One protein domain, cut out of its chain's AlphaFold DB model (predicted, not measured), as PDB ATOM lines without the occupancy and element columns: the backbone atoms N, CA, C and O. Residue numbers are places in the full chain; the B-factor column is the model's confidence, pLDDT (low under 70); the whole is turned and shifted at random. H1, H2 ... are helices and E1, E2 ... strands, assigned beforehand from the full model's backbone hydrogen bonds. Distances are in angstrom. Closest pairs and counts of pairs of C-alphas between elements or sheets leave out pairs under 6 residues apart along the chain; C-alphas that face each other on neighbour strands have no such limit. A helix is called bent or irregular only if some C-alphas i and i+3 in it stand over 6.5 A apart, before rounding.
ATOM      1  N   ILE A   4      94.067 104.769 127.299       92.06
ATOM      2  CA  ILE A   4      92.765 104.641 126.620       92.06
ATOM      3  C   ILE A   4      92.535 103.217 126.099       92.06
ATOM      4  O   ILE A   4      91.500 102.629 126.402       92.06
ATOM      5  N   GLU A   5      93.487 102.649 125.348       88.81
ATOM      6  CA  GLU A   5      93.368 101.298 124.769       88.81
ATOM      7  C   GLU A   5      93.118 100.240 125.850       88.81
ATOM      8  O   GLU A   5      92.297  99.339 125.678       88.81
ATOM      9  N   VAL A   6      93.792 100.379 126.995       88.62
ATOM     10  CA  VAL A   6      93.614  99.477 128.135       88.62
ATOM     11  C   VAL A   6      92.223  99.614 128.743       88.62
ATOM     12  O   VAL A   6      91.563  98.603 128.973       88.62
ATOM     13  N   ILE A   7      91.762 100.842 128.989       89.44
ATOM     14  CA  ILE A   7      90.440 101.079 129.582       89.44
ATOM     15  C   ILE A   7      89.336 100.541 128.665       89.44
ATOM     16  O   ILE A   7      88.452  99.834 129.145       89.44
ATOM     17  N   LEU A   8      89.408 100.818 127.360       87.25
ATOM     18  CA  LEU A   8      88.422 100.329 126.392       87.25
ATOM     19  C   LEU A   8      88.384  98.796 126.355       87.25
ATOM     20  O   LEU A   8      87.308  98.214 126.466       87.25
ATOM     21  N   SER A   9      89.548  98.139 126.323       84.94
ATOM     22  CA  SER A   9      89.624  96.674 126.367       84.94
ATOM     23  C   SER A   9      88.995  96.089 127.638       84.94
ATOM     24  O   SER A   9      88.295  95.078 127.574       84.94
ATOM     25  N   MET A  10      89.188  96.730 128.797       84.31
ATOM     26  CA  MET A  10      88.561  96.296 130.052       84.31
ATOM     27  C   MET A  10      87.041  96.479 130.051       84.31
ATOM     28  O   MET A  10      86.323  95.648 130.605       84.31
ATOM     29  N   MET A  11      86.538  97.544 129.427       82.06
ATOM     30  CA  MET A  11      85.097  97.783 129.301       82.06
ATOM     31  C   MET A  11      84.406  96.761 128.388       82.06
ATOM     32  O   MET A  11      83.242  96.442 128.612       82.06
ATOM     33  N   GLU A  12      85.121  96.204 127.411       78.75
ATOM     34  CA  GLU A  12      84.632  95.142 126.515       78.75
ATOM     35  C   GLU A  12      84.647  93.738 127.156       78.75
ATOM     36  O   GLU A  12      84.378  92.740 126.490       78.75
ATOM     37  N   GLY A  13      84.946  93.630 128.455       69.38
ATOM     38  CA  GLY A  13      85.046  92.348 129.161       69.38
ATOM     39  C   GLY A  13      86.417  91.682 129.037       69.38
ATOM     40  O   GLY A  13      86.590  90.534 129.453       69.38
ATOM     41  N   GLY A  14      87.410  92.395 128.500       63.12
ATOM     42  CA  GLY A  14      88.798  91.962 128.504       63.12
ATOM     43  C   GLY A  14      89.353  91.859 129.927       63.12
ATOM     44  O   GLY A  14      89.118  92.709 130.785       63.12
ATOM     45  N   VAL A  15      90.139  90.814 130.184       60.59
ATOM     46  CA  VAL A  15      90.895  90.684 131.432       60.59
ATOM     47  C   VAL A  15      92.245  91.361 131.240       60.59
ATOM     48  O   VAL A  15      93.121  90.828 130.557       60.59
ATOM     49  N   TYR A  16      92.450  92.513 131.880       58.84
ATOM     50  CA  TYR A  16      93.764  93.149 131.895       58.84
ATOM     51  C   TYR A  16      94.706  92.407 132.848       58.84
ATOM     52  O   TYR A  16      94.793  92.697 134.039       58.84
ATOM     53  N   LYS A  17      95.412  91.407 132.317       53.12
ATOM     54  CA  LYS A  17      96.526  90.747 132.997       53.12
ATOM     55  C   LYS A  17      97.834  91.238 132.389       53.12
ATOM     56  O   LYS A  17      98.123  90.973 131.230       53.12
ATOM     57  N   ASN A  18      98.649  91.880 133.222       54.25
ATOM     58  CA  ASN A  18     100.082  92.083 133.005       54.25
ATOM     59  C   ASN A  18     100.506  92.977 131.827       54.25
ATOM     60  O   ASN A  18     101.195  92.538 130.910       54.25
ATOM     61  N   SER A  19     100.300  94.286 131.967       56.00
ATOM     62  CA  SER A  19     101.327  95.237 131.528       56.00
ATOM     63  C   SER A  19     101.297  96.478 132.428       56.00
ATOM     64  O   SER A  19     100.229  97.023 132.672       56.00
ATOM     65  N   PRO A  20     102.418  96.933 133.006       65.50
ATOM     66  CA  PRO A  20     102.394  98.058 133.920       65.50
ATOM     67  C   PRO A  20     102.501  99.322 133.077       65.50
ATOM     68  O   PRO A  20     103.615  99.773 132.793       65.50
ATOM     69  N   LEU A  21     101.370  99.905 132.659       83.12
ATOM     70  CA  LEU A  21     101.391 101.302 132.217       83.12
ATOM     71  C   LEU A  21     102.164 102.083 133.281       83.12
ATOM     72  O   LEU A  21     101.816 102.050 134.462       83.12
ATOM     73  N   HIS A  22     103.307 102.656 132.895       87.69
ATOM     74  CA  HIS A  22     104.250 103.206 133.862       87.69
ATOM     75  C   HIS A  22     103.530 104.245 134.725       87.69
ATOM     76  O   HIS A  22     102.837 105.102 134.192       87.69
ATOM     77  N   GLY A  23     103.643 104.134 136.047       89.88
ATOM     78  CA  GLY A  23     102.922 105.018 136.963       89.88
ATOM     79  C   GLY A  23     101.484 104.611 137.293       89.88
ATOM     80  O   GLY A  23     100.937 105.149 138.246       89.88
ATOM     81  N   VAL A  24     100.892 103.635 136.604       91.81
ATOM     82  CA  VAL A  24      99.587 103.046 136.949       91.81
ATOM     83  C   VAL A  24      99.815 101.812 137.826       91.81
ATOM     84  O   VAL A  24     100.719 101.008 137.575       91.81
ATOM     85  N   SER A  25      99.045 101.688 138.907       90.88
ATOM     86  CA  SER A  25      99.080 100.533 139.812       90.88
ATOM     87  C   SER A  25      97.908  99.584 139.599       90.88
ATOM     88  O   SER A  25      98.082  98.379 139.727       90.88
ATOM     89  N   GLU A  26      96.721 100.119 139.314       90.44
ATOM     90  CA  GLU A  26      95.481  99.348 139.206       90.44
ATOM     91  C   GLU A  26      94.503 100.092 138.290       90.44
ATOM     92  O   GLU A  26      94.445 101.325 138.320       90.44
ATOM     93  N   ILE A  27      93.739  99.349 137.493       91.38
ATOM     94  CA  ILE A  27      92.573  99.849 136.766       91.38
ATOM     95  C   ILE A  27      91.421  98.911 137.113       91.38
ATOM     96  O   ILE A  27      91.584  97.698 137.017       91.38
ATOM     97  N   ASP A  28      90.277  99.460 137.510       90.31
ATOM     98  CA  ASP A  28      89.093  98.680 137.868       90.31
ATOM     99  C   ASP A  28      87.848  99.211 137.172       90.31
ATOM    100  O   ASP A  28      87.607 100.419 137.131       90.31
ATOM    101  N   ILE A  29      87.002  98.290 136.722       90.00
ATOM    102  CA  ILE A  29      85.620  98.591 136.359       90.00
ATOM    103  C   ILE A  29      84.795  98.468 137.640       90.00
ATOM    104  O   ILE A  29      84.501  97.365 138.096       90.00
ATOM    105  N   ILE A  30      84.478  99.600 138.269       88.62
ATOM    106  CA  ILE A  30      83.759  99.624 139.553       88.62
ATOM    107  C   ILE A  30      82.298  99.212 139.354       88.62
ATOM    108  O   ILE A  30      81.708  98.535 140.193       88.62
ATOM    109  N   ASN A  31      81.713  99.642 138.240       86.44
ATOM    110  CA  ASN A  31      80.372  99.297 137.784       86.44
ATOM    111  C   ASN A  31      80.274  99.596 136.270       86.44
ATOM    112  O   ASN A  31      81.270  99.925 135.631       86.44
ATOM    113  N   ARG A  32      79.068  99.517 135.695       84.69
ATOM    114  CA  ARG A  32      78.829  99.659 134.246       84.69
ATOM    115  C   ARG A  32      79.242 101.012 133.646       84.69
ATOM    116  O   ARG A  32      79.403 101.087 132.433       84.69
ATOM    117  N   ASN A  33      79.375 102.061 134.459       88.06
ATOM    118  CA  ASN A  33      79.601 103.436 134.001       88.06
ATOM    119  C   ASN A  33      80.845 104.092 134.640       88.06
ATOM    120  O   ASN A  33      81.208 105.208 134.284       88.06
ATOM    121  N   THR A  34      81.503 103.421 135.589       92.94
ATOM    122  CA  THR A  34      82.584 104.003 136.389       92.94
ATOM    123  C   THR A  34      83.856 103.182 136.273       92.94
ATOM    124  O   THR A  34      83.923 102.033 136.718       92.94
ATOM    125  N   VAL A  35      84.901 103.823 135.757       94.19
ATOM    126  CA  VAL A  35      86.258 103.274 135.716       94.19
ATOM    127  C   VAL A  35      87.096 103.960 136.784       94.19
ATOM    128  O   VAL A  35      87.082 105.184 136.902       94.19
ATOM    129  N   ARG A  36      87.853 103.186 137.557       94.62
ATOM    130  CA  ARG A  36      88.874 103.713 138.459       94.62
ATOM    131  C   ARG A  36      90.251 103.469 137.869       94.62
ATOM    132  O   ARG A  36      90.600 102.330 137.592       94.62
ATOM    133  N   VAL A  37      91.057 104.519 137.778       94.81
ATOM    134  CA  VAL A  37      92.490 104.426 137.478       94.81
ATOM    135  C   VAL A  37      93.261 104.841 138.721       94.81
ATOM    136  O   VAL A  37      93.155 105.983 139.165       94.81
ATOM    137  N   THR A  38      94.029 103.924 139.298       94.50
ATOM    138  CA  THR A  38      94.884 104.201 140.455       94.50
ATOM    139  C   THR A  38      96.328 104.326 140.001       94.50
ATOM    140  O   THR A  38      96.875 103.423 139.365       94.50
ATOM    141  N   PHE A  39      96.949 105.449 140.346       94.19
ATOM    142  CA  PHE A  39      98.349 105.720 140.064       94.19
ATOM    143  C   PHE A  39      99.236 105.346 141.257       94.19
ATOM    144  O   PHE A  39      98.783 105.194 142.394       94.19
ATOM    145  N   ARG A  40     100.535 105.195 140.999       92.38
ATOM    146  CA  ARG A  40     101.538 104.926 142.039       92.38
ATOM    147  C   ARG A  40     101.687 106.120 142.979       92.38
ATOM    148  O   ARG A  40     101.794 105.927 144.192       92.38
ATOM    149  N   ASP A  41     101.618 107.323 142.416       93.88
ATOM    150  CA  ASP A  41     101.779 108.595 143.116       93.88
ATOM    151  C   ASP A  41     100.438 109.290 143.346       93.88
ATOM    152  O   ASP A  41      99.426 108.991 142.708       93.88
ATOM    153  N   LYS A  42     100.438 110.265 144.258       95.38
ATOM    154  CA  LYS A  42      99.286 111.145 144.471       95.38
ATOM    155  C   LYS A  42      98.950 111.917 143.203       95.38
ATOM    156  O   LYS A  42      99.847 112.345 142.470       95.38
ATOM    157  N   ILE A  43      97.652 112.129 142.992       95.62
ATOM    158  CA  ILE A  43      97.177 112.947 141.883       95.62
ATOM    159  C   ILE A  43      97.623 114.388 142.088       95.62
ATOM    160  O   ILE A  43      97.285 115.026 143.090       95.62
ATOM    161  N   ASP A  44      98.347 114.902 141.099       95.19
ATOM    162  CA  ASP A  44      98.677 116.312 141.007       95.19
ATOM    163  C   ASP A  44      97.471 117.072 140.474       95.19
ATOM    164  O   ASP A  44      97.147 117.059 139.285       95.19
ATOM    165  N   CYS A  45      96.764 117.682 141.416       94.62
ATOM    166  CA  CYS A  45      95.503 118.356 141.172       94.62
ATOM    167  C   CYS A  45      95.677 119.590 140.277       94.62
ATOM    168  O   CYS A  45      94.767 119.899 139.513       94.62
ATOM    169  N   SER A  46      96.835 120.255 140.319       94.75
ATOM    170  CA  SER A  46      97.119 121.424 139.483       94.75
ATOM    171  C   SER A  46      97.303 121.021 138.022       94.75
ATOM    172  O   SER A  46      96.677 121.610 137.143       94.75
ATOM    173  N   ILE A  47      98.085 119.965 137.762       95.75
ATOM    174  CA  ILE A  47      98.280 119.431 136.403       95.75
ATOM    175  C   ILE A  47      96.955 118.911 135.837       95.75
ATOM    176  O   ILE A  47      96.587 119.257 134.717       95.75
ATOM    177  N   LEU A  48      96.219 118.111 136.617       96.94
ATOM    178  CA  LEU A  48      94.927 117.573 136.190       96.94
ATOM    179  C   LEU A  48      93.939 118.694 135.831       96.94
ATOM    180  O   LEU A  48      93.262 118.608 134.809       96.94
ATOM    181  N   SER A  49      93.881 119.746 136.652       96.50
ATOM    182  CA  SER A  49      92.986 120.882 136.421       96.50
ATOM    183  C   SER A  49      93.374 121.667 135.168       96.50
ATOM    184  O   SER A  49      92.495 121.998 134.381       96.50
ATOM    185  N   SER A  50      94.671 121.914 134.942       96.75
ATOM    186  CA  SER A  50      95.154 122.594 133.728       96.75
ATOM    187  C   SER A  50      94.740 121.839 132.465       96.75
ATOM    188  O   SER A  50      94.130 122.416 131.571       96.75
ATOM    189  N   ILE A  51      94.985 120.526 132.432       97.69
ATOM    190  CA  ILE A  51      94.628 119.673 131.290       97.69
ATOM    191  C   ILE A  51      93.113 119.669 131.060       97.69
ATOM    192  O   ILE A  51      92.657 119.729 129.921       97.69
ATOM    193  N   ALA A  52      92.317 119.606 132.130       97.44
ATOM    194  CA  ALA A  52      90.864 119.627 132.022       97.44
ATOM    195  C   ALA A  52      90.343 120.946 131.426       97.44
ATOM    196  O   ALA A  52      89.487 120.915 130.542       97.44
ATOM    197  N   LEU A  53      90.885 122.084 131.870       97.19
ATOM    198  CA  LEU A  53      90.544 123.405 131.334       97.19
ATOM    199  C   LEU A  53      90.921 123.524 129.849       97.19
ATOM    200  O   LEU A  53      90.121 124.012 129.055       97.19
ATOM    201  N   GLU A  54      92.094 123.020 129.452       97.19
ATOM    202  CA  GLU A  54      92.530 122.977 128.046       97.19
ATOM    203  C   GLU A  54      91.606 122.131 127.152       97.19
ATOM    204  O   GLU A  54      91.411 122.453 125.983       97.19
ATOM    205  N   GLU A  55      91.007 121.063 127.688       96.44
ATOM    206  CA  GLU A  55      90.030 120.217 126.978       96.44
ATOM    207  C   GLU A  55      88.584 120.764 127.035       96.44
ATOM    208  O   GLU A  55      87.634 120.118 126.566       96.44
ATOM    209  N   GLY A  56      88.411 121.973 127.579       96.44
ATOM    210  CA  GLY A  56      87.140 122.694 127.621       96.44
ATOM    211  C   GLY A  56      86.195 122.242 128.733       96.44
ATOM    212  O   GLY A  56      84.990 122.478 128.636       96.44
ATOM    213  N   TYR A  57      86.709 121.575 129.767       97.44
ATOM    214  CA  TYR A  57      85.942 121.273 130.972       97.44
ATOM    215  C   TYR A  57      86.004 122.424 131.973       97.44
ATOM    216  O   TYR A  57      86.881 123.283 131.926       97.44
ATOM    217  N   THR A  58      85.084 122.402 132.931       96.62
ATOM    218  CA  THR A  58      85.153 123.270 134.112       96.62
ATOM    219  C   THR A  58      85.706 122.487 135.300       96.62
ATOM    220  O   THR A  58      85.582 121.263 135.358       96.62
ATOM    221  N   VAL A  59      86.344 123.179 136.243       95.56
ATOM    222  CA  VAL A  59      86.929 122.563 137.440       95.56
ATOM    223  C   VAL A  59      86.294 123.177 138.680       95.56
ATOM    224  O   VAL A  59      86.507 124.351 138.976       95.56
ATOM    225  N   ASP A  60      85.542 122.370 139.424       92.25
ATOM    226  CA  ASP A  60      85.063 122.734 140.757       92.25
ATOM    227  C   ASP A  60      86.150 122.397 141.785       92.25
ATOM    228  O   ASP A  60      86.528 121.236 141.960       92.25
ATOM    229  N   SER A  61      86.683 123.434 142.427       77.81
ATOM    230  CA  SER A  61      87.837 123.381 143.331       77.81
ATOM    231  C   SER A  61      87.538 124.010 144.698       77.81
ATOM    232  O   SER A  61      88.419 124.615 145.301       77.81
ATOM    233  N   GLY A  62      86.298 123.870 145.190       72.44
ATOM    234  CA  GLY A  62      85.900 124.297 146.539       72.44
ATOM    235  C   GLY A  62      86.652 123.576 147.678       72.44
ATOM    236  O   GLY A  62      87.821 123.229 147.576       72.44
ATOM    237  N   SER A  63      85.989 123.282 148.798       65.56
ATOM    238  CA  SER A  63      86.636 122.677 149.987       65.56
ATOM    239  C   SER A  63      87.176 121.244 149.798       65.56
ATOM    240  O   SER A  63      87.642 120.621 150.754       65.56
ATOM    241  N   TYR A  64      87.082 120.685 148.592       72.19
ATOM    242  CA  TYR A  64      87.420 119.304 148.259       72.19
ATOM    243  C   TYR A  64      88.463 119.248 147.139       72.19
ATOM    244  O   TYR A  64      88.713 120.228 146.443       72.19
ATOM    245  N   LYS A  65      89.061 118.065 146.935       84.44
ATOM    246  CA  LYS A  65      89.888 117.812 145.746       84.44
ATOM    247  C   LYS A  65      89.084 118.098 144.468       84.44
ATOM    248  O   LYS A  65      87.878 117.830 144.465       84.44
ATOM    249  N   PRO A  66      89.736 118.594 143.400       87.44
ATOM    250  CA  PRO A  66      89.039 119.084 142.222       87.44
ATOM    251  C   PRO A  66      88.141 118.024 141.587       87.44
ATOM    252  O   PRO A  66      88.495 116.841 141.494       87.44
ATOM    253  N   ARG A  67      86.979 118.485 141.127       94.12
ATOM    254  CA  ARG A  67      86.034 117.729 140.306       94.12
ATOM    255  C   ARG A  67      86.015 118.351 138.923       94.12
ATOM    256  O   ARG A  67      85.798 119.552 138.784       94.12
ATOM    257  N   ILE A  68      86.251 117.532 137.910       97.12
ATOM    258  CA  ILE A  68      86.151 117.963 136.521       97.12
ATOM    259  C   ILE A  68      84.700 117.789 136.099       97.12
ATOM    260  O   ILE A  68      84.123 116.711 136.272       97.12
ATOM    261  N   MET A  69      84.133 118.858 135.556       96.12
ATOM    262  CA  MET A  69      82.717 118.993 135.272       96.12
ATOM    263  C   MET A  69      82.483 119.271 133.783       96.12
ATOM    264  O   MET A  69      83.145 120.133 133.196       96.12
ATOM    265  N   ASP A  70      81.489 118.607 133.198       95.38
ATOM    266  CA  ASP A  70      80.932 118.917 131.877       95.38
ATOM    267  C   ASP A  70      79.444 119.242 132.031       95.38
ATOM    268  O   ASP A  70      78.693 118.444 132.588       95.38
ATOM    269  N   ARG A  71      79.019 120.437 131.605       90.50
ATOM    270  CA  ARG A  71      77.617 120.905 131.695       90.50
ATOM    271  C   ARG A  71      76.940 120.639 133.057       90.50
ATOM    272  O   ARG A  71      75.796 120.204 133.118       90.50
ATOM    273  N   GLY A  72      77.654 120.883 134.158       88.31
ATOM    274  CA  GLY A  72      77.137 120.684 135.522       88.31
ATOM    275  C   GLY A  72      77.201 119.243 136.047       88.31
ATOM    276  O   GLY A  72      76.797 118.993 137.178       88.31
ATOM    277  N   THR A  73      77.764 118.311 135.278       92.25
ATOM    278  CA  THR A  73      77.921 116.894 135.640       92.25
ATOM    279  C   THR A  73      79.377 116.572 135.952       92.25
ATOM    280  O   THR A  73      80.261 116.956 135.193       92.25
ATOM    281  N   ILE A  74      79.651 115.839 137.039       94.19
ATOM    282  CA  ILE A  74      81.010 115.352 137.337       94.19
ATOM    283  C   ILE A  74      81.385 114.270 136.318       94.19
ATOM    284  O   ILE A  74      80.735 113.229 136.267       94.19
ATOM    285  N   VAL A  75      82.465 114.482 135.566       96.88
ATOM    286  CA  VAL A  75      83.002 113.503 134.600       96.88
ATOM    287  C   VAL A  75      84.280 112.828 135.087       96.88
ATOM    288  O   VAL A  75      84.514 111.657 134.790       96.88
ATOM    289  N   ILE A  76      85.091 113.534 135.884       97.19
ATOM    290  CA  ILE A  76      86.279 112.974 136.536       97.19
ATOM    291  C   ILE A  76      86.352 113.482 137.973       97.19
ATOM    292  O   ILE A  76      86.186 114.672 138.244       97.19
ATOM    293  N   ARG A  77      86.649 112.577 138.905       94.94
ATOM    294  CA  ARG A  77      86.812 112.895 140.326       94.94
ATOM    295  C   ARG A  77      88.092 112.285 140.877       94.94
ATOM    296  O   ARG A  77      88.330 111.091 140.708       94.94
ATOM    297  N   VAL A  78      88.872 113.077 141.611       95.75
ATOM    298  CA  VAL A  78      89.982 112.549 142.416       95.75
ATOM    299  C   VAL A  78      89.434 111.861 143.666       95.75
ATOM    300  O   VAL A  78      88.562 112.402 144.346       95.75
ATOM    301  N   GLY A  79      89.956 110.680 143.989       93.94
ATOM    302  CA  GLY A  79      89.564 109.944 145.183       93.94
ATOM    303  C   GLY A  79      89.868 110.691 146.486       93.94
ATOM    304  O   GLY A  79      90.843 111.436 146.627       93.94
ATOM    305  N   SER A  80      88.989 110.484 147.455       90.12
ATOM    306  CA  SER A  80      89.087 110.958 148.831       90.12
ATOM    307  C   SER A  80      89.797 109.932 149.720       90.12
ATOM    308  O   SER A  80      90.079 108.818 149.296       90.12
ATOM    309  N   ARG A  81      90.077 110.273 150.983       85.50
ATOM    310  CA  ARG A  81      90.767 109.357 151.916       85.50
ATOM    311  C   ARG A  81      90.013 108.046 152.175       85.50
ATOM    312  O   ARG A  81      90.658 107.062 152.515       85.50
ATOM    313  N   SER A  82      88.687 108.038 152.040       87.12
ATOM    314  CA  SER A  82      87.851 106.847 152.240       87.12
ATOM    315  C   SER A  82      87.732 105.967 150.996       87.12
ATOM    316  O   SER A  82      87.293 104.825 151.102       87.12
ATOM    317  N   ASP A  83      88.095 106.475 149.816       90.75
ATOM    318  CA  ASP A  83      88.071 105.688 148.587       90.75
ATOM    319  C   ASP A  83      89.257 104.707 148.560       90.75
ATOM    320  O   ASP A  83      90.378 105.042 148.951       90.75
ATOM    321  N   ARG A  84      89.060 103.492 148.033       86.50
ATOM    322  CA  ARG A  84      90.183 102.571 147.779       86.50
ATOM    323  C   ARG A  84      91.115 103.175 146.721       86.50
ATOM    324  O   ARG A  84      90.655 103.630 145.678       86.50
ATOM    325  N   GLY A  85      92.417 103.183 147.026       87.62
ATOM    326  CA  GLY A  85      93.456 103.900 146.268       87.62
ATOM    327  C   GLY A  85      93.566 105.388 146.636       87.62
ATOM    328  O   GLY A  85      94.626 106.000 146.476       87.62
ATOM    329  N   GLY A  86      92.516 105.917 147.259       93.31
ATOM    330  CA  GLY A  86      92.433 107.226 147.859       93.31
ATOM    331  C   GLY A  86      92.806 108.337 146.899       93.31
ATOM    332  O   GLY A  86      92.334 108.441 145.771       93.31
ATOM    333  N   ASP A  87      93.731 109.158 147.353       94.00
ATOM    334  CA  ASP A  87      94.098 110.409 146.721       94.00
ATOM    335  C   ASP A  87      95.074 110.244 145.531       94.00
ATOM    336  O   ASP A  87      95.558 111.230 144.964       94.00
ATOM    337  N   ARG A  88      95.296 108.980 145.146       95.19
ATOM    338  CA  ARG A  88      96.013 108.490 143.961       95.19
ATOM    339  C   ARG A  88      95.082 107.971 142.864       95.19
ATOM    340  O   ARG A  88      95.561 107.580 141.803       95.19
ATOM    341  N   SER A  89      93.776 107.918 143.113       95.75
ATOM    342  CA  SER A  89      92.805 107.378 142.162       95.75
ATOM    343  C   SER A  89      92.045 108.481 141.437       95.75
ATOM    344  O   SER A  89      91.646 109.479 142.041       95.75
ATOM    345  N   LEU A  90      91.796 108.261 140.149       96.94
ATOM    346  CA  LEU A  90      90.806 108.977 139.355       96.94
ATOM    347  C   LEU A  90      89.608 108.066 139.114       96.94
ATOM    348  O   LEU A  90      89.771 106.912 138.724       96.94
ATOM    349  N   PHE A  91      88.418 108.604 139.336       96.62
ATOM    350  CA  PHE A  91      87.148 107.992 138.969       96.62
ATOM    351  C   PHE A  91      86.641 108.676 137.707       96.62
ATOM    352  O   PHE A  91      86.514 109.901 137.697       96.62
ATOM    353  N   LEU A  92      86.390 107.890 136.666       97.19
ATOM    354  CA  LEU A  92      85.941 108.337 135.353       97.19
ATOM    355  C   LEU A  92      84.490 107.903 135.179       97.19
ATOM    356  O   LEU A  92      84.203 106.711 135.292       97.19
ATOM    357  N   TYR A  93      83.602 108.855 134.909       95.69
ATOM    358  CA  TYR A  93      82.173 108.606 134.728       95.69
ATOM    359  C   TYR A  93      81.835 108.623 133.238       95.69
ATOM    360  O   TYR A  93      81.673 109.677 132.624       95.69
ATOM    361  N   LEU A  94      81.780 107.432 132.655       95.12
ATOM    362  CA  LEU A  94      81.502 107.186 131.244       95.12
ATOM    363  C   LEU A  94      80.026 106.836 131.057       95.12
ATOM    364  O   LEU A  94      79.370 106.378 131.984       95.12
ATOM    365  N   ILE A  95      79.500 107.002 129.849       94.00
ATOM    366  CA  ILE A  95      78.144 106.557 129.522       94.00
ATOM    367  C   ILE A  95      78.217 105.131 128.944       94.00
ATOM    368  O   ILE A  95      79.003 104.898 128.018       94.00
ATOM    369  N   PRO A  96      77.432 104.167 129.469       91.50
ATOM    370  CA  PRO A  96      77.351 102.817 128.915       91.50
ATOM    371  C   PRO A  96      76.850 102.808 127.465       91.50
ATOM    372  O   PRO A  96      76.038 103.639 127.071       91.50
ATOM    373  N   SER A  97      77.268 101.816 126.678       88.44
ATOM    374  CA  SER A  97      76.857 101.673 125.273       88.44
ATOM    375  C   SER A  97      75.472 101.057 125.059       88.44
ATOM    376  O   SER A  97      74.998 101.011 123.927       88.44
ATOM    377  N   SER A  98      74.808 100.606 126.127       90.06
ATOM    378  CA  SER A  98      73.462 100.028 126.089       90.06
ATOM    379  C   SER A  98      72.524 100.760 127.045       90.06
ATOM    380  O   SER A  98      72.884 101.017 128.197       90.06
ATOM    381  N   ILE A  99      71.301 101.038 126.586       90.56
ATOM    382  CA  ILE A  99      70.242 101.698 127.366       90.56
ATOM    383  C   ILE A  99      69.882 100.873 128.609       90.56
ATOM    384  O   ILE A  99      69.675 101.440 129.680       90.56
ATOM    385  N   ASP A 100      69.891  99.541 128.508       90.62
ATOM    386  CA  ASP A 100      69.605  98.632 129.631       90.62
ATOM    387  C   ASP A 100      70.693  98.672 130.714       90.62
ATOM    388  O   ASP A 100      70.500  98.246 131.858       90.62
ATOM    389  N   SER A 101      71.868  99.186 130.352       89.44
ATOM    390  CA  SER A 101      72.979  99.402 131.272       89.44
ATOM    391  C   SER A 101      72.972 100.789 131.913       89.44
ATOM    392  O   SER A 101      73.706 100.978 132.883       89.44
ATOM    393  N   MET A 102      72.149 101.720 131.419       92.06
ATOM    394  CA  MET A 102      72.016 103.077 131.945       92.06
ATOM    395  C   MET A 102      71.027 103.122 133.111       92.06
ATOM    396  O   MET A 102      69.853 102.769 132.970       92.06
ATOM    397  N   ASN A 103      71.473 103.631 134.257       90.31
ATOM    398  CA  ASN A 103      70.553 104.025 135.325       90.31
ATOM    399  C   ASN A 103      69.839 105.354 134.971       90.31
ATOM    400  O   ASN A 103      70.129 105.991 133.959       90.31
ATOM    401  N   THR A 104      68.898 105.802 135.807       90.88
ATOM    402  CA  THR A 104      68.153 107.059 135.582       90.88
ATOM    403  C   THR A 104      69.063 108.279 135.431       90.88
ATOM    404  O   THR A 104      68.795 109.153 134.607       90.88
ATOM    405  N   TYR A 105      70.146 108.339 136.205       90.25
ATOM    406  CA  TYR A 105      71.118 109.421 136.119       90.25
ATOM    407  C   TYR A 105      71.865 109.377 134.781       90.25
ATOM    408  O   TYR A 105      71.903 110.387 134.086       90.25
ATOM    409  N   ASP A 106      72.346 108.206 134.360       92.19
ATOM    410  CA  ASP A 106      73.017 108.018 133.067       92.19
ATOM    411  C   ASP A 106      72.122 108.446 131.902       92.19
ATOM    412  O   ASP A 106      72.581 109.148 131.004       92.19
ATOM    413  N   LYS A 107      70.831 108.084 131.937       93.25
ATOM    414  CA  LYS A 107      69.849 108.495 130.918       93.25
ATOM    415  C   LYS A 107      69.670 110.010 130.878       93.25
ATOM    416  O   LYS A 107      69.585 110.581 129.792       93.25
ATOM    417  N   CYS A 108      69.648 110.665 132.038       91.94
ATOM    418  CA  CYS A 108      69.582 112.122 132.127       91.94
ATOM    419  C   CYS A 108      70.821 112.771 131.491       91.94
ATOM    420  O   CYS A 108      70.680 113.618 130.608       91.94
ATOM    421  N   ILE A 109      72.028 112.320 131.857       93.56
ATOM    422  CA  ILE A 109      73.276 112.836 131.270       93.56
ATOM    423  C   ILE A 109      73.303 112.582 129.761       93.56
ATOM    424  O   ILE A 109      73.547 113.500 128.978       93.56
ATOM    425  N   ALA A 110      72.984 111.363 129.330       95.06
ATOM    426  CA  ALA A 110      72.944 111.012 127.918       95.06
ATOM    427  C   ALA A 110      71.960 111.901 127.140       95.06
ATOM    428  O   ALA A 110      72.308 112.388 126.066       95.06
ATOM    429  N   SER A 111      70.784 112.197 127.699       94.19
ATOM    430  CA  SER A 111      69.796 113.095 127.080       94.19
ATOM    431  C   SER A 111      70.299 114.542 127.005       94.19
ATOM    432  O   SER A 111      70.215 115.171 125.953       94.19
ATOM    433  N   MET A 112      70.910 115.069 128.076       92.50
ATOM    434  CA  MET A 112      71.486 116.428 128.102       92.50
ATOM    435  C   MET A 112      72.605 116.634 127.072       92.50
ATOM    436  O   MET A 112      72.824 117.745 126.578       92.50
ATOM    437  N   HIS A 113      73.326 115.565 126.742       93.94
ATOM    438  CA  HIS A 113      74.361 115.565 125.710       93.94
ATOM    439  C   HIS A 113      73.834 115.132 124.330       93.94
ATOM    440  O   HIS A 113      74.601 115.081 123.368       93.94
ATOM    441  N   GLY A 114      72.530 114.856 124.210       94.38
ATOM    442  CA  GLY A 114      71.878 114.398 122.984       94.38
ATOM    443  C   GLY A 114      72.382 113.043 122.485       94.38
ATOM    444  O   GLY A 114      72.284 112.781 121.288       94.38
ATOM    445  N   ILE A 115      72.982 112.250 123.376       96.50
ATOM    446  CA  ILE A 115      73.432 110.870 123.163       96.50
ATOM    447  C   ILE A 115      72.235 109.931 123.188       96.50
ATOM    448  O   ILE A 115      72.179 109.007 122.389       96.50
ATOM    449  N   LEU A 116      71.299 110.165 124.102       96.00
ATOM    450  CA  LEU A 116      70.005 109.500 124.118       96.00
ATOM    451  C   LEU A 116      68.980 110.453 123.499       96.00
ATOM    452  O   LEU A 116      69.023 111.659 123.758       96.00
ATOM    453  N   ASP A 117      68.109 109.930 122.647       90.69
ATOM    454  CA  ASP A 117      67.011 110.705 122.084       90.69
ATOM    455  C   ASP A 117      65.931 111.042 123.125       90.69
ATOM    456  O   ASP A 117      65.938 110.548 124.253       90.69
ATOM    457  N   ILE A 118      65.004 111.923 122.742       79.12
ATOM    458  CA  ILE A 118      63.948 112.435 123.631       79.12
ATOM    459  C   ILE A 118      63.038 111.302 124.128       79.12
ATOM    460  O   ILE A 118      62.595 111.333 125.275       79.12
ATOM    461  N   ASP A 119      62.811 110.291 123.289       82.94
ATOM    462  CA  ASP A 119      61.984 109.129 123.618       82.94
ATOM    463  C   ASP A 119      62.727 108.098 124.486       82.94
ATOM    464  O   ASP A 119      62.128 107.133 124.968       82.94
ATOM    465  N   GLY A 120      64.030 108.288 124.715       78.44
ATOM    466  CA  GLY A 120      64.832 107.444 125.591       78.44
ATOM    467  C   GLY A 120      65.135 106.055 125.028       78.44
ATOM    468  O   GLY A 120      65.489 105.161 125.802       78.44
ATOM    469  N   ASN A 121      64.962 105.849 123.720       87.81
ATOM    470  CA  ASN A 121      64.965 104.533 123.081       87.81
ATOM    471  C   ASN A 121      66.097 104.343 122.060       87.81
ATOM    472  O   ASN A 121      66.368 103.209 121.659       87.81
ATOM    473  N   LYS A 122      66.796 105.421 121.679       93.62
ATOM    474  CA  LYS A 122      67.861 105.371 120.680       93.62
ATOM    475  C   LYS A 122      69.115 106.094 121.142       93.62
ATOM    476  O   LYS A 122      69.079 107.245 121.568       93.62
ATOM    477  N   ILE A 123      70.249 105.413 120.976       95.00
ATOM    478  CA  ILE A 123      71.580 105.966 121.231       95.00
ATOM    479  C   ILE A 123      72.187 106.507 119.930       95.00
ATOM    480  O   ILE A 123      72.282 105.799 118.926       95.00
ATOM    481  N   ASP A 124      72.667 107.745 119.972       96.38
ATOM    482  CA  ASP A 124      73.603 108.318 119.009       96.38
ATOM    483  C   ASP A 124      75.030 107.866 119.362       96.38
ATOM    484  O   ASP A 124      75.689 108.407 120.257       96.38
ATOM    485  N   LEU A 125      75.506 106.837 118.658       93.94
ATOM    486  CA  LEU A 125      76.820 106.235 118.901       93.94
ATOM    487  C   LEU A 125      77.976 107.215 118.665       93.94
ATOM    488  O   LEU A 125      78.982 107.142 119.366       93.94
ATOM    489  N   GLY A 126      77.841 108.145 117.716       96.12
ATOM    490  CA  GLY A 126      78.884 109.128 117.432       96.12
ATOM    491  C   GLY A 126      79.086 110.068 118.616       96.12
ATOM    492  O   GLY A 126      80.214 110.283 119.069       96.12
ATOM    493  N   LYS A 127      77.984 110.571 119.181       96.38
ATOM    494  CA  LYS A 127      78.034 111.406 120.387       96.38
ATOM    495  C   LYS A 127      78.470 110.626 121.618       96.38
ATOM    496  O   LYS A 127      79.243 111.166 122.404       96.38
ATOM    497  N   LEU A 128      78.025 109.376 121.769       95.44
ATOM    498  CA  LEU A 128      78.450 108.502 122.865       95.44
ATOM    499  C   LEU A 128      79.972 108.324 122.872       95.44
ATOM    500  O   LEU A 128      80.630 108.565 123.885       95.44
ATOM    501  N   VAL A 129      80.528 107.914 121.728       94.44
ATOM    502  CA  VAL A 129      81.966 107.685 121.570       94.44
ATOM    503  C   VAL A 129      82.729 108.979 121.817       94.44
ATOM    504  O   VAL A 129      83.682 108.980 122.591       94.44
ATOM    505  N   ASN A 130      82.284 110.096 121.238       95.62
ATOM    506  CA  ASN A 130      82.921 111.391 121.457       95.62
ATOM    507  C   ASN A 130      82.901 111.810 122.939       95.62
ATOM    508  O   ASN A 130      83.919 112.259 123.461       95.62
ATOM    509  N   TYR A 131      81.775 111.634 123.634       95.88
ATOM    510  CA  TYR A 131      81.655 111.952 125.057       95.88
ATOM    511  C   TYR A 131      82.655 111.148 125.896       95.88
ATOM    512  O   TYR A 131      83.467 111.732 126.618       95.88
ATOM    513  N   ASN A 132      82.662 109.821 125.743       96.00
ATOM    514  CA  ASN A 132      83.564 108.952 126.496       96.00
ATOM    515  C   ASN A 132      85.038 109.223 126.147       96.00
ATOM    516  O   ASN A 132      85.875 109.315 127.044       96.00
ATOM    517  N   LEU A 133      85.370 109.414 124.865       95.75
ATOM    518  CA  LEU A 133      86.745 109.681 124.434       95.75
ATOM    519  C   LEU A 133      87.285 111.015 124.951       95.75
ATOM    520  O   LEU A 133      88.458 111.071 125.313       95.75
ATOM    521  N   ARG A 134      86.469 112.073 125.037       96.75
ATOM    522  CA  ARG A 134      86.920 113.350 125.618       96.75
ATOM    523  C   ARG A 134      87.342 113.190 127.083       96.75
ATOM    524  O   ARG A 134      88.374 113.731 127.475       96.75
ATOM    525  N   ILE A 135      86.610 112.385 127.856       97.56
ATOM    526  CA  ILE A 135      86.954 112.073 129.252       97.56
ATOM    527  C   ILE A 135      88.264 111.284 129.306       97.56
ATOM    528  O   ILE A 135      89.193 111.654 130.024       97.56
ATOM    529  N   LEU A 136      88.367 110.220 128.509       96.69
ATOM    530  CA  LEU A 136      89.557 109.368 128.463       96.69
ATOM    531  C   LEU A 136      90.808 110.137 128.009       96.69
ATOM    532  O   LEU A 136      91.893 109.914 128.544       96.69
ATOM    533  N   LYS A 137      90.656 111.104 127.100       96.88
ATOM    534  CA  LYS A 137      91.737 111.970 126.613       96.88
ATOM    535  C   LYS A 137      92.359 112.830 127.715       96.88
ATOM    536  O   LYS A 137      93.578 112.986 127.730       96.88
ATOM    537  N   VAL A 138      91.567 113.349 128.658       97.88
ATOM    538  CA  VAL A 138      92.100 114.089 129.822       97.88
ATOM    539  C   VAL A 138      93.025 113.195 130.647       97.88
ATOM    540  O   VAL A 138      94.110 113.612 131.053       97.88
ATOM    541  N   VAL A 139      92.615 111.946 130.874       96.12
ATOM    542  CA  VAL A 139      93.372 110.987 131.684       96.12
ATOM    543  C   VAL A 139      94.637 110.528 130.964       96.12
ATOM    544  O   VAL A 139      95.687 110.443 131.596       96.12
ATOM    545  N   GLU A 140      94.561 110.287 129.652       95.88
ATOM    546  CA  GLU A 140      95.725 109.975 128.816       95.88
ATOM    547  C   GLU A 140      96.753 111.103 128.885       95.88
ATOM    548  O   GLU A 140      97.896 110.862 129.261       95.88
ATOM    549  N   LYS A 141      96.335 112.351 128.637       96.06
ATOM    550  CA  LYS A 141      97.217 113.523 128.721       96.06
ATOM    551  C   LYS A 141      97.856 113.666 130.098       96.06
ATOM    552  O   LYS A 141      99.046 113.955 130.200       96.06
ATOM    553  N   TYR A 142      97.087 113.455 131.168       95.94
ATOM    554  CA  TYR A 142      97.618 113.495 132.529       95.94
ATOM    555  C   TYR A 142      98.671 112.400 132.753       95.94
ATOM    556  O   TYR A 142      99.747 112.668 133.296       95.94
ATOM    557  N   TRP A 143      98.386 111.175 132.307       94.56
ATOM    558  CA  TRP A 143      99.315 110.055 132.391       94.56
ATOM    559  C   TRP A 143     100.597 110.318 131.586       94.56
ATOM    560  O   TRP A 143     101.695 110.176 132.125       94.56
ATOM    561  N   GLU A 144     100.484 110.781 130.342       92.88
ATOM    562  CA  GLU A 144     101.620 111.143 129.490       92.88
ATOM    563  C   GLU A 144     102.454 112.278 130.091       92.88
ATOM    564  O   GLU A 144     103.686 112.207 130.091       92.88
ATOM    565  N   TYR A 145     101.813 113.299 130.660       92.81
ATOM    566  CA  TYR A 145     102.514 114.399 131.314       92.81
ATOM    567  C   TYR A 145     103.329 113.901 132.514       92.81
ATOM    568  O   TYR A 145     104.520 114.192 132.634       92.81
ATOM    569  N   ARG A 146     102.702 113.121 133.405       90.69
ATOM    570  CA  ARG A 146     103.335 112.651 134.649       90.69
ATOM    571  C   ARG A 146     104.383 111.568 134.415       90.69
ATOM    572  O   ARG A 146     105.403 111.554 135.099       90.69
ATOM    573  N   TYR A 147     104.141 110.668 133.466       88.44
ATOM    574  CA  TYR A 147     104.894 109.418 133.327       88.44
ATOM    575  C   TYR A 147     105.553 109.244 131.953       88.44
ATOM    576  O   TYR A 147     106.534 108.506 131.830       88.44
ATOM    577  N   GLY A 148     105.092 109.959 130.926       73.19
ATOM    578  CA  GLY A 148     105.668 109.936 129.577       73.19
ATOM    579  C   GLY A 148     107.018 110.652 129.463       73.19
ATOM    580  O   GLY A 148     107.852 110.255 128.647       73.19
ATOM    581  N   TYR A 149     107.315 111.636 130.322       56.25
ATOM    582  CA  TYR A 149     108.642 112.277 130.359       56.25
ATOM    583  C   TYR A 149     109.767 111.311 130.772       56.25
ATOM    584  O   TYR A 149     110.892 111.430 130.285       56.25
ATOM    585  N   MET A 150     109.473 110.305 131.604       50.06
ATOM    586  CA  MET A 150     110.465 109.306 132.027       50.06
ATOM    587  C   MET A 150     110.828 108.298 130.925       50.06
ATOM    588  O   MET A 150     111.900 107.699 130.978       50.06
TER     589      MET A 150
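Overview. This is residues 4 to 150 of the 155 residues of an uncharacterized protein of Candidatus Bathyarchaeota archaeon (UniProt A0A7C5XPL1). The model is one twisted sheet of six strands with a long helix, H4, laid along the strands over the inner pair E5 and E6. Two shorter helices, H1 and H2, cover the same face on either side of H4, no named helix covers the other face, and H3 lies beyond one end of the strands. You have 147 printed residues, with four named helices and six named strands in the order H1 E1 E2 H2 E3 E4 E5 E6 H3 H4. The antiparallel sheet runs E1 E2 E6 E5 E4 E3; the class is mixed, helices and strands. The whole is compact, with a radius of gyration of the C-alphas of 15.2 A and spans of 47 by 37 by 29 A.

Along the chain. Find C-alpha 4 at (92.765, 104.641, 126.620); there H1, residues 4 to 11, begins. Next come E1, residues 24 to 31, 19.6 A long, and E2, residues 34 to 39, 16.3 A. H2 is residues 45 to 54, 14.2 A, from C-alpha 45 at (95.503, 118.356, 141.172). Then read E3, residues 58 to 60, E4, 67 to 70, E5, 73 to 78, and E6, 89 to 93. H3 is residues 104 to 112. H4, residues 125 to 150, runs 36.2 A to C-alpha 150 at (110.465, 109.306, 132.027), with a kink of 39 degrees near residue 144; it is only just irregular, C-alphas 146 and 149 being 6.8 A apart.

Arrangement. Begin at the sheet, whose edge strands are E1 and E3. In the hairpin E1 and E2, N 28 and O 36 are 2.9 A apart; between E2 and E6, look at N 90 and O 37, 2.8 A. E3 E4 E5 E6 form a meander, each strand the antiparallel neighbour of the one before: see N 60 and O 67, 2.9 A, N 73 and O 70, 2.8 A, and N 91 and O 77, 2.8 A. H1, H2 and H4 are on the same face, making two layers, helices on one face of a sheet. H4 has a height over the sheet of 9.6 A; its closest C-alphas to E5 are Ile 135 and Val 75, 6.8 A. With residues 138 to 142 alone it touches H2, closest at the C-alphas of Val 138 and Ala 52, 6.1 A, at a steep tilt of 46 degrees, opposite ways. H1 and H4 only just touch, with 3 pairs of C-alphas within 8 A, H4 using residues 136 to 140 alone; the closest are Ile 4 and Leu 136, 6.0 A. H3 is only just not on the sheet, with 4 pairs of C-alphas within 10 A. In H1, H2 and H3 every O i to N i+4 pair is within hydrogen-bond range; in H4, 19 of 22 are.

Size, cuts and confidence. The C-alphas farthest apart are those of Asp 119 and Met 150, 49.2 A. The printed part has no cut. The links H1 to E1 and H3 to H4 are long. Mean pLDDT of the printed part is 89.6; residues 13 to 20, 63, and 149 to 150 are under 70.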